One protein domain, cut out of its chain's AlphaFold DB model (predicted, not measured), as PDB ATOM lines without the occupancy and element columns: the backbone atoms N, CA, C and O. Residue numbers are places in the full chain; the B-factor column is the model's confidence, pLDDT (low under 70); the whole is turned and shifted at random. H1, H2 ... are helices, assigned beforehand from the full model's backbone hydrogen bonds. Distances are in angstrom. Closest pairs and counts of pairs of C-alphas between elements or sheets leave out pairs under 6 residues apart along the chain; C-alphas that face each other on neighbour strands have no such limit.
ATOM      1  N   ARG A   5     -37.621 -23.549 -28.901       70.62
ATOM      2  CA  ARG A   5     -36.659 -24.158 -27.975       70.62
ATOM      3  C   ARG A   5     -36.376 -23.336 -26.710       70.62
ATOM      4  O   ARG A   5     -36.102 -23.929 -25.682       70.62
ATOM      5  N   THR A   6     -36.433 -22.007 -26.768       76.38
ATOM      6  CA  THR A   6     -36.197 -21.132 -25.603       76.38
ATOM      7  C   THR A   6     -37.356 -21.185 -24.615       76.38
ATOM      8  O   THR A   6     -37.122 -21.379 -23.431       76.38
ATOM      9  N   LEU A   7     -38.602 -21.128 -25.096       77.19
ATOM     10  CA  LEU A   7     -39.788 -21.308 -24.252       77.19
ATOM     11  C   LEU A   7     -39.862 -22.721 -23.677       77.19
ATOM     12  O   LEU A   7     -40.140 -22.880 -22.494       77.19
ATOM     13  N   ALA A   8     -39.556 -23.735 -24.492       81.06
ATOM     14  CA  ALA A   8     -39.469 -25.109 -24.014       81.06
ATOM     15  C   ALA A   8     -38.392 -25.255 -22.927       81.06
ATOM     16  O   ALA A   8     -38.665 -25.859 -21.900       81.06
ATOM     17  N   ALA A   9     -37.209 -24.654 -23.107       83.56
ATOM     18  CA  ALA A   9     -36.134 -24.688 -22.117       83.56
ATOM     19  C   ALA A   9     -36.511 -23.973 -20.810       83.56
ATOM     20  O   ALA A   9     -36.292 -24.531 -19.741       83.56
ATOM     21  N   ILE A  10     -37.119 -22.782 -20.886       85.94
ATOM     22  CA  ILE A  10     -37.609 -22.062 -19.699       85.94
ATOM     23  C   ILE A  10     -38.673 -22.898 -18.978       85.94
ATOM     24  O   ILE A  10     -38.598 -23.063 -17.766       85.94
ATOM     25  N   GLY A  11     -39.625 -23.480 -19.715       85.44
ATOM     26  CA  GLY A  11     -40.650 -24.354 -19.143       85.44
ATOM     27  C   GLY A  11     -40.058 -25.586 -18.455       85.44
ATOM     28  O   GLY A  11     -40.460 -25.917 -17.346       85.44
ATOM     29  N   LEU A  12     -39.057 -26.221 -19.067       89.38
ATOM     30  CA  LEU A  12     -38.368 -27.383 -18.501       89.38
ATOM     31  C   LEU A  12     -37.547 -27.019 -17.257       89.38
ATOM     32  O   LEU A  12     -37.529 -27.786 -16.302       89.38
ATOM     33  N   MET A  13     -36.918 -25.840 -17.239       86.81
ATOM     34  CA  MET A  13     -36.225 -25.318 -16.056       86.81
ATOM     35  C   MET A  13     -37.196 -25.037 -14.909       86.81
ATOM     36  O   MET A  13     -36.919 -25.428 -13.781       86.81
ATOM     37  N   LEU A  14     -38.339 -24.400 -15.184       85.50
ATOM     38  CA  LEU A  14     -39.368 -24.140 -14.171       85.50
ATOM     39  C   LEU A  14     -39.970 -25.439 -13.633       85.50
ATOM     40  O   LEU A  14     -40.158 -25.574 -12.429       85.50
ATOM     41  N   PHE A  15     -40.224 -26.410 -14.510       86.88
ATOM     42  CA  PHE A  15     -40.716 -27.724 -14.112       86.88
ATOM     43  C   PHE A  15     -39.683 -28.485 -13.274       86.88
ATOM     44  O   PHE A  15     -40.022 -29.031 -12.230       86.88
ATOM     45  N   GLY A  16     -38.411 -28.472 -13.680       88.00
ATOM     46  CA  GLY A  16     -37.321 -29.062 -12.902       88.00
ATOM     47  C   GLY A  16     -37.152 -28.395 -11.537       88.00
ATOM     48  O   GLY A  16     -36.978 -29.089 -10.540       88.00
ATOM     49  N   LEU A  17     -37.265 -27.065 -11.473       87.81
ATOM     50  CA  LEU A  17     -37.239 -26.315 -10.218       87.81
ATOM     51  C   LEU A  17     -38.399 -26.721  -9.302       87.81
ATOM     52  O   LEU A  17     -38.183 -26.928  -8.110       87.81
ATOM     53  N   GLU A  18     -39.605 -26.871  -9.848       90.06
ATOM     54  CA  GLU A  18     -40.769 -27.313  -9.082       90.06
ATOM     55  C   GLU A  18     -40.592 -28.733  -8.543       90.06
ATOM     56  O   GLU A  18     -40.774 -28.959  -7.353       90.06
ATOM     57  N   VAL A  19     -40.153 -29.674  -9.381       88.88
ATOM     58  CA  VAL A  19     -39.895 -31.059  -8.953       88.88
ATOM     59  C   VAL A  19     -38.793 -31.124  -7.890       88.88
ATOM     60  O   VAL A  19     -38.882 -31.923  -6.964       88.88
ATOM     61  N   ALA A  20     -37.763 -30.282  -7.999       85.12
ATOM     62  CA  ALA A  20     -36.631 -30.289  -7.077       85.12
ATOM     63  C   ALA A  20     -36.910 -29.588  -5.738       85.12
ATOM     64  O   ALA A  20     -36.306 -29.952  -4.732       85.12
ATOM     65  N   THR A  21     -37.760 -28.555  -5.714       88.19
ATOM     66  CA  THR A  21     -37.876 -27.652  -4.550       88.19
ATOM     67  C   THR A  21     -39.302 -27.317  -4.119       88.19
ATOM     68  O   THR A  21     -39.480 -26.767  -3.034       88.19
ATOM     69  N   GLY A  22     -40.315 -27.582  -4.947       85.69
ATOM     70  CA  GLY A  22     -41.684 -27.100  -4.725       85.69
ATOM     71  C   GLY A  22     -41.806 -25.569  -4.719       85.69
ATOM     72  O   GLY A  22     -42.761 -25.014  -4.179       85.69
ATOM     73  N   ALA A  23     -40.809 -24.843  -5.239       83.06
ATOM     74  CA  ALA A  23     -40.758 -23.392  -5.103       83.06
ATOM     75  C   ALA A  23     -41.921 -22.684  -5.812       83.06
ATOM     76  O   ALA A  23     -42.420 -21.680  -5.306       83.06
ATOM     77  N   VAL A  24     -42.376 -23.187  -6.961       82.50
ATOM     78  CA  VAL A  24     -43.469 -22.575  -7.726       82.50
ATOM     79  C   VAL A  24     -44.787 -22.770  -6.986       82.50
ATOM     80  O   VAL A  24     -45.521 -21.797  -6.807       82.50
ATOM     81  N   SER A  25     -45.074 -23.976  -6.489       85.62
ATOM     82  CA  SER A  25     -46.284 -24.218  -5.692       85.62
ATOM     83  C   SER A  25     -46.300 -23.391  -4.407       85.62
ATOM     84  O   SER A  25     -47.314 -22.758  -4.105       85.62
ATOM     85  N   VAL A  26     -45.173 -23.290  -3.696       86.88
ATOM     86  CA  VAL A  26     -45.063 -22.434  -2.504       86.88
ATOM     87  C   VAL A  26     -45.318 -20.970  -2.853       86.88
ATOM     88  O   VAL A  26     -46.090 -20.305  -2.160       86.88
ATOM     89  N   VAL A  27     -44.717 -20.454  -3.928       86.06
ATOM     90  CA  VAL A  27     -44.939 -19.068  -4.371       86.06
ATOM     91  C   VAL A  27     -46.415 -18.825  -4.681       86.06
ATOM     92  O   VAL A  27     -46.960 -17.826  -4.215       86.06
ATOM     93  N   VAL A  28     -47.083 -19.740  -5.390       86.25
ATOM     94  CA  VAL A  28     -48.517 -19.633  -5.715       86.25
ATOM     95  C   VAL A  28     -49.375 -19.606  -4.449       86.25
ATOM     96  O   VAL A  28     -50.226 -18.728  -4.308       86.25
ATOM     97  N   VAL A  29     -49.119 -20.503  -3.494       88.00
ATOM     98  CA  VAL A  29     -49.849 -20.546  -2.215       88.00
ATOM     99  C   VAL A  29     -49.647 -19.257  -1.416       88.00
ATOM    100  O   VAL A  29     -50.605 -18.711  -0.869       88.00
ATOM    101  N   ARG A  30     -48.421 -18.723  -1.366       86.19
ATOM    102  CA  ARG A  30     -48.125 -17.454  -0.676       86.19
ATOM    103  C   ARG A  30     -48.771 -16.258  -1.369       86.19
ATOM    104  O   ARG A  30     -49.240 -15.351  -0.683       86.19
ATOM    105  N   LEU A  31     -48.827 -16.261  -2.702       87.75
ATOM    106  CA  LEU A  31     -49.519 -15.228  -3.471       87.75
ATOM    107  C   LEU A  31     -51.016 -15.227  -3.175       87.75
ATOM    108  O   LEU A  31     -51.589 -14.161  -2.948       87.75
ATOM    109  N   TRP A  32     -51.616 -16.418  -3.144       87.81
ATOM    110  CA  TRP A  32     -53.024 -16.603  -2.822       87.81
ATOM    111  C   TRP A  32     -53.337 -16.148  -1.398       87.81
ATOM    112  O   TRP A  32     -54.234 -15.337  -1.202       87.81
ATOM    113  N   ALA A  33     -52.539 -16.583  -0.419       86.31
ATOM    114  CA  ALA A  33     -52.696 -16.171   0.974       86.31
ATOM    115  C   ALA A  33     -52.546 -14.649   1.159       86.31
ATOM    116  O   ALA A  33     -53.284 -14.034   1.928       86.31
ATOM    117  N   GLY A  34     -51.609 -14.020   0.442       86.50
ATOM    118  CA  GLY A  34     -51.456 -12.564   0.454       86.50
ATOM    119  C   GLY A  34     -52.638 -11.838  -0.193       86.50
ATOM    120  O   GLY A  34     -53.078 -10.813   0.322       86.50
ATOM    121  N   LEU A  35     -53.206 -12.397  -1.267       86.44
ATOM    122  CA  LEU A  35     -54.396 -11.848  -1.917       86.44
ATOM    123  C   LEU A  35     -55.605 -11.927  -0.984       86.44
ATOM    124  O   LEU A  35     -56.289 -10.925  -0.786       86.44
ATOM    125  N   THR A  36     -55.840 -13.081  -0.358       87.19
ATOM    126  CA  THR A  36     -56.936 -13.233   0.604       87.19
ATOM    127  C   THR A  36     -56.777 -12.269   1.769       87.19
ATOM    128  O   THR A  36     -57.743 -11.597   2.104       87.19
ATOM    129  N   ALA A  37     -55.560 -12.112   2.303       86.62
ATOM    130  CA  ALA A  37     -55.291 -11.164   3.381       86.62
ATOM    131  C   ALA A  37     -55.560  -9.709   2.974       86.62
ATOM    132  O   ALA A  37     -56.137  -8.947   3.745       86.62
ATOM    133  N   SER A  38     -55.225  -9.333   1.736       86.12
ATOM    134  CA  SER A  38     -55.531  -7.993   1.219       86.12
ATOM    135  C   SER A  38     -57.032  -7.725   1.069       86.12
ATOM    136  O   SER A  38     -57.463  -6.589   1.235       86.12
ATOM    137  N   LEU A  39     -57.829  -8.762   0.781       86.88
ATOM    138  CA  LEU A  39     -59.276  -8.651   0.583       86.88
ATOM    139  C   LEU A  39     -60.056  -8.686   1.899       86.88
ATOM    140  O   LEU A  39     -61.068  -8.006   2.028       86.88
ATOM    141  N   THR A  40     -59.607  -9.485   2.868       87.38
ATOM    142  CA  THR A  40     -60.294  -9.671   4.156       87.38
ATOM    143  C   THR A  40     -59.763  -8.756   5.256       87.38
ATOM    144  O   THR A  40     -60.335  -8.722   6.342       87.38
ATOM    145  N   GLY A  41     -58.665  -8.035   5.002       79.06
ATOM    146  CA  GLY A  41     -57.975  -7.231   6.011       79.06
ATOM    147  C   GLY A  41     -57.303  -8.071   7.101       79.06
ATOM    148  O   GLY A  41     -56.983  -7.541   8.162       79.06
ATOM    149  N   SER A  42     -57.114  -9.376   6.874       80.94
ATOM    150  CA  SER A  42     -56.427 -10.250   7.825       80.94
ATOM    151  C   SER A  42     -54.920  -9.993   7.831       80.94
ATOM    152  O   SER A  42     -54.357  -9.424   6.895       80.94
ATOM    153  N   GLU A  43     -54.236 -10.470   8.869       79.31
ATOM    154  CA  GLU A  43     -52.784 -10.351   8.948       79.31
ATOM    155  C   GLU A  43     -52.096 -11.056   7.775       79.31
ATOM    156  O   GLU A  43     -52.423 -12.186   7.397       79.31
ATOM    157  N   PHE A  44     -51.120 -10.372   7.179       76.31
ATOM    158  CA  PHE A  44     -50.331 -10.960   6.114       76.31
ATOM    159  C   PHE A  44     -49.304 -11.930   6.690       76.31
ATOM    160  O   PHE A  44     -48.494 -11.566   7.538       76.31
ATOM    161  N   VAL A  45     -49.234 -13.130   6.112       77.25
ATOM    162  CA  VAL A  45     -48.170 -14.094   6.436       77.25
ATOM    163  C   VAL A  45     -46.777 -13.573   6.037       77.25
ATOM    164  O   VAL A  45     -45.760 -13.979   6.594       77.25
ATOM    165  N   VAL A  46     -46.720 -12.656   5.068       72.31
ATOM    166  CA  VAL A  46     -45.516 -11.931   4.643       72.31
ATOM    167  C   VAL A  46     -45.838 -10.446   4.712       72.31
ATOM    168  O   VAL A  46     -46.812 -10.036   4.097       72.31
ATOM    169  N   SER A  47     -45.031  -9.637   5.404       82.38
ATOM    170  CA  SER A  47     -45.272  -8.192   5.582       82.38
ATOM    171  C   SER A  47     -45.839  -7.525   4.316       82.38
ATOM    172  O   SER A  47     -45.210  -7.625   3.256       82.38
ATOM    173  N   GLY A  48     -46.967  -6.815   4.433       80.69
ATOM    174  CA  GLY A  48     -47.660  -6.142   3.322       80.69
ATOM    175  C   GLY A  48     -46.757  -5.450   2.280       80.69
ATOM    176  O   GLY A  48     -46.928  -5.712   1.088       80.69
ATOM    177  N   PRO A  49     -45.735  -4.651   2.661       85.06
ATOM    178  CA  PRO A  49     -44.831  -4.030   1.687       85.06
ATOM    179  C   PRO A  49     -44.041  -5.040   0.841       85.06
ATOM    180  O   PRO A  49     -43.897  -4.841  -0.361       85.06
ATOM    181  N   ARG A  50     -43.578  -6.155   1.427       84.69
ATOM    182  CA  ARG A  50     -42.867  -7.211   0.681       84.69
ATOM    183  C   ARG A  50     -43.787  -7.910  -0.318       84.69
ATOM    184  O   ARG A  50     -43.367  -8.173  -1.445       84.69
ATOM    185  N   TYR A  51     -45.037  -8.171   0.074       85.44
ATOM    186  CA  TYR A  51     -46.047  -8.728  -0.827       85.44
ATOM    187  C   TYR A  51     -46.270  -7.812  -2.038       85.44
ATOM    188  O   TYR A  51     -46.140  -8.260  -3.177       85.44
ATOM    189  N   LEU A  52     -46.483  -6.512  -1.804       86.69
ATOM    190  CA  LEU A  52     -46.677  -5.523  -2.868       86.69
ATOM    191  C   LEU A  52     -45.471  -5.425  -3.809       86.69
ATOM    192  O   LEU A  52     -45.645  -5.439  -5.028       86.69
ATOM    193  N   THR A  53     -44.246  -5.389  -3.274       89.38
ATOM    194  CA  THR A  53     -43.037  -5.390  -4.114       89.38
ATOM    195  C   THR A  53     -42.924  -6.655  -4.963       89.38
ATOM    196  O   THR A  53     -42.579  -6.567  -6.139       89.38
ATOM    197  N   GLY A  54     -43.264  -7.823  -4.407       87.75
ATOM    198  CA  GLY A  54     -43.261  -9.085  -5.146       87.75
ATOM    199  C   GLY A  54     -44.271  -9.084  -6.294       87.75
ATOM    200  O   GLY A  54     -43.925  -9.441  -7.418       87.75
ATOM    201  N   VAL A  55     -45.496  -8.613  -6.040       88.56
ATOM    202  CA  VAL A  55     -46.546  -8.489  -7.064       88.56
ATOM    203  C   VAL A  55     -46.129  -7.520  -8.171       88.56
ATOM    204  O   VAL A  55     -46.261  -7.851  -9.350       88.56
ATOM    205  N   LEU A  56     -45.573  -6.356  -7.820       91.88
ATOM    206  CA  LEU A  56     -45.079  -5.385  -8.799       91.88
ATOM    207  C   LEU A  56     -44.007  -5.990  -9.709       91.88
ATOM    208  O   LEU A  56     -44.095  -5.853 -10.928       91.88
ATOM    209  N   LEU A  57     -43.031  -6.706  -9.143       91.75
ATOM    210  CA  LEU A  57     -41.987  -7.365  -9.932       91.75
ATOM    211  C   LEU A  57     -42.574  -8.400 -10.898       91.75
ATOM    212  O   LEU A  57     -42.232  -8.393 -12.081       91.75
ATOM    213  N   ILE A  58     -43.514  -9.231 -10.439       89.56
ATOM    214  CA  ILE A  58     -44.197 -10.211 -11.296       89.56
ATOM    215  C   ILE A  58     -44.945  -9.518 -12.441       89.56
ATOM    216  O   ILE A  58     -44.812  -9.924 -13.598       89.56
ATOM    217  N   LEU A  59     -45.687  -8.445 -12.151       90.50
ATOM    218  CA  LEU A  59     -46.410  -7.677 -13.166       90.50
ATOM    219  C   LEU A  59     -45.458  -7.041 -14.183       90.50
ATOM    220  O   LEU A  59     -45.685  -7.165 -15.384       90.50
ATOM    221  N   THR A  60     -44.368  -6.414 -13.731       91.62
ATOM    222  CA  THR A  60     -43.376  -5.823 -14.645       91.62
ATOM    223  C   THR A  60     -42.730  -6.868 -15.553       91.62
ATOM    224  O   THR A  60     -42.658  -6.653 -16.763       91.62
ATOM    225  N   GLY A  61     -42.346  -8.033 -15.015       87.12
ATOM    226  CA  GLY A  61     -41.819  -9.142 -15.812       87.12
ATOM    227  C   GLY A  61     -42.833  -9.657 -16.837       87.12
ATOM    228  O   GLY A  61     -42.487  -9.857 -18.003       87.12
ATOM    229  N   GLY A  62     -44.101  -9.790 -16.435       87.12
ATOM    230  CA  GLY A  62     -45.199 -10.167 -17.328       87.12
ATOM    231  C   GLY A  62     -45.406  -9.168 -18.468       87.12
ATOM    232  O   GLY A  62     -45.511  -9.572 -19.627       87.12
ATOM    233  N   VAL A  63     -45.388  -7.866 -18.170       87.56
ATOM    234  CA  VAL A  63     -45.494  -6.799 -19.178       87.56
ATOM    235  C   VAL A  63     -44.305  -6.821 -20.136       87.56
ATOM    236  O   VAL A  63     -44.508  -6.718 -21.343       87.56
ATOM    237  N   MET A  64     -43.075  -6.997 -19.641       84.88
ATOM    238  CA  MET A  64     -41.885  -7.092 -20.496       84.88
ATOM    239  C   MET A  64     -41.967  -8.289 -21.447       84.88
ATOM    240  O   MET A  64     -41.734  -8.137 -22.647       84.88
ATOM    241  N   PHE A  65     -42.359  -9.460 -20.935       82.31
ATOM    242  CA  PHE A  65     -42.552 -10.659 -21.749       82.31
ATOM    243  C   PHE A  65     -43.643 -10.461 -22.811       82.31
ATOM    244  O   PHE A  65     -43.471 -10.821 -23.979       82.31
ATOM    245  N   TRP A  66     -44.761  -9.846 -22.425       82.88
ATOM    246  CA  TRP A  66     -45.868  -9.568 -23.333       82.88
ATOM    247  C   TRP A  66     -45.477  -8.555 -24.414       82.88
ATOM    248  O   TRP A  66     -45.750  -8.780 -25.591       82.88
ATOM    249  N   ALA A  67     -44.772  -7.483 -24.047       80.50
ATOM    250  CA  ALA A  67     -44.275  -6.476 -24.978       80.50
ATOM    251  C   ALA A  67     -43.296  -7.067 -26.007       80.50
ATOM    252  O   ALA A  67     -43.367  -6.716 -27.187       80.50
ATOM    253  N   ASP A  68     -42.420  -7.984 -25.592       78.56
ATOM    254  CA  ASP A  68     -41.506  -8.684 -26.500       78.56
ATOM    255  C   ASP A  68     -42.276  -9.551 -27.513       78.56
ATOM    256  O   ASP A  68     -42.094  -9.425 -28.728       78.56
ATOM    257  N   ARG A  69     -43.260 -10.327 -27.040       72.44
ATOM    258  CA  ARG A  69     -44.163 -11.105 -27.908       72.44
ATOM    259  C   ARG A  69     -44.959 -10.231 -28.878       72.44
ATOM    260  O   ARG A  69     -45.105 -10.587 -30.050       72.44
ATOM    261  N   PHE A  70     -45.476  -9.096 -28.413       72.62
ATOM    262  CA  PHE A  70     -46.216  -8.156 -29.257       72.62
ATOM    263  C   PHE A  70     -45.331  -7.534 -30.331       72.62
ATOM    264  O   PHE A  70     -45.758  -7.417 -31.483       72.62
ATOM    265  N   ARG A  71     -44.081  -7.198 -29.994       66.06
ATOM    266  CA  ARG A  71     -43.100  -6.749 -30.984       66.06
ATOM    267  C   ARG A  71     -42.928  -7.804 -32.071       66.06
ATOM    268  O   ARG A  71     -43.115  -7.477 -33.242       66.06
ATOM    269  N   GLU A  72     -42.665  -9.064 -31.731       61.06
ATOM    270  CA  GLU A  72     -42.501 -10.126 -32.738       61.06
ATOM    271  C   GLU A  72     -43.723 -10.273 -33.673       61.06
ATOM    272  O   GLU A  72     -43.570 -10.439 -34.890       61.06
ATOM    273  N   GLY A  73     -44.943 -10.135 -33.142       57.31
ATOM    274  CA  GLY A  73     -46.182 -10.166 -33.928       57.31
ATOM    275  C   GLY A  73     -46.348  -8.990 -34.902       57.31
ATOM    276  O   GLY A  73     -46.874  -9.160 -36.002       57.31
ATOM    277  N   ILE A  74     -45.870  -7.796 -34.547       57.75
ATOM    278  CA  ILE A  74     -45.942  -6.608 -35.414       57.75
ATOM    279  C   ILE A  74     -44.874  -6.666 -36.516       57.75
ATOM    280  O   ILE A  74     -45.162  -6.363 -37.676       57.75
ATOM    281  N   TRP A  75     -43.657  -7.118 -36.193       50.81
ATOM    282  CA  TRP A  75     -42.565  -7.234 -37.168       50.81
ATOM    283  C   TRP A  75     -42.855  -8.262 -38.272       50.81
ATOM    284  O   TRP A  75     -42.438  -8.077 -39.414       50.81
ATOM    285  N   THR A  76     -43.620  -9.318 -37.978       51.88
ATOM    286  CA  THR A  76     -44.034 -10.305 -38.994       51.88
ATOM    287  C   THR A  76     -45.105  -9.770 -39.953       51.88
ATOM    288  O   THR A  76     -45.106 -10.134 -41.134       51.88
ATOM    289  N   LYS A  77     -45.968  -8.847 -39.498       51.69
ATOM    290  CA  LYS A  77     -47.040  -8.237 -40.309       51.69
ATOM    291  C   LYS A  77     -46.574  -7.126 -41.254       51.69
ATOM    292  O   LYS A  77     -47.241  -6.887 -42.256       51.69
ATOM    293  N   ARG A  78     -45.416  -6.496 -41.025       55.53
ATOM    294  CA  ARG A  78     -44.873  -5.446 -41.924       55.53
ATOM    295  C   ARG A  78     -44.395  -5.939 -43.294       55.53
ATOM    296  O   ARG A  78     -43.922  -5.151 -44.102       55.53
ATOM    297  N   SER A  79     -44.522  -7.231 -43.578       64.00
ATOM    298  CA  SER A  79     -44.147  -7.816 -44.864       64.00
ATOM    299  C   SER A  79     -45.299  -7.872 -45.873       64.00
ATOM    300  O   SER A  79     -45.168  -8.556 -46.879       64.00
TER     301      SER A  79
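AT A GLANCE: This is residues 5 to 79 of the 123 residues of an uncharacterized protein of Gemmatimonadetes bacterium (UniProt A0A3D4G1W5). Three helices make an open, flat U: the long helix H3 is one arm, the shorter H1 is the other, and H2 is the base that joins them, with an empty gap between the two arms. H1 turns into H2 at a corner, a loop of residues 41 to 47 leads from H2 to the beginning of H3, and most of H3, residues 56 to 77 with 78 and 79 after them, sticks out as the long arm. The printed part has 75 residues with three named helices, H1, H2 and H3 in that order, no named strand, and the class all helix. The whole is only just loose, close to extended, with a radius of gyration of the C-alphas of 16.7 A, and the C-alphas span 54 by 29 by 16 A.

HOW THE PARTS SIT: H3, residues 48 to 77, is the longest helix. H2, residues 23 to 40, only just touches it, with 3 pairs of C-alphas within 8 A; the closest C-alphas are those of Gly 34 and Tyr 51, 6.8 A apart. H2 touches H3 with residues 31 to 34 alone, and H3 touches H2 with residues 48 to 51 alone. H2 and H3 stand at a steep tilt of 66 degrees and run opposite ways. H1, residues 5 to 21, touches H2 only at the corner by their link, with residues 14 to 18 of H1 and 23 to 25 of H2 alone. The closest C-alphas there are those of Glu 18 and Val 24, 5.6 A apart. The lines of H1 and H2 are about perpendicular, at 80 degrees. H1 and H3 are apart. In H1 and H2 every O i to N i+4 pair is within hydrogen-bond range; in H3 25 of 26 are.

IN THESE COORDINATES: H3 measures 43.7 A from C-alpha 48 at (-47.660, -6.142, 3.322) to C-alpha 77 at (-47.040, -8.237, -40.309). H2 measures 25.6 A from its first to its last C-alpha, Ala 23 to Thr 40. H1 begins at C-alpha 5 at (-36.659, -24.158, -27.975) and measures 23.7 A to C-alpha 21.

THE WHOLE: The C-alphas of Glu 43 and Ser 79 are the two farthest apart, at 54.6 A. Residues 5 to 13 of H1 stand free, and so do residues 56 to 79, of which 56 to 77 belong to H3. The body without them has 42 residues and spans 35 by 17 by 12 A. The link from H1 to H2 is tight, with 1 residue, and the link from H2 to H3 is short, with 7 residues. The printed part has no cut. The mean pLDDT of the printed part is 81.3, and residues 71 to 79 are under 70.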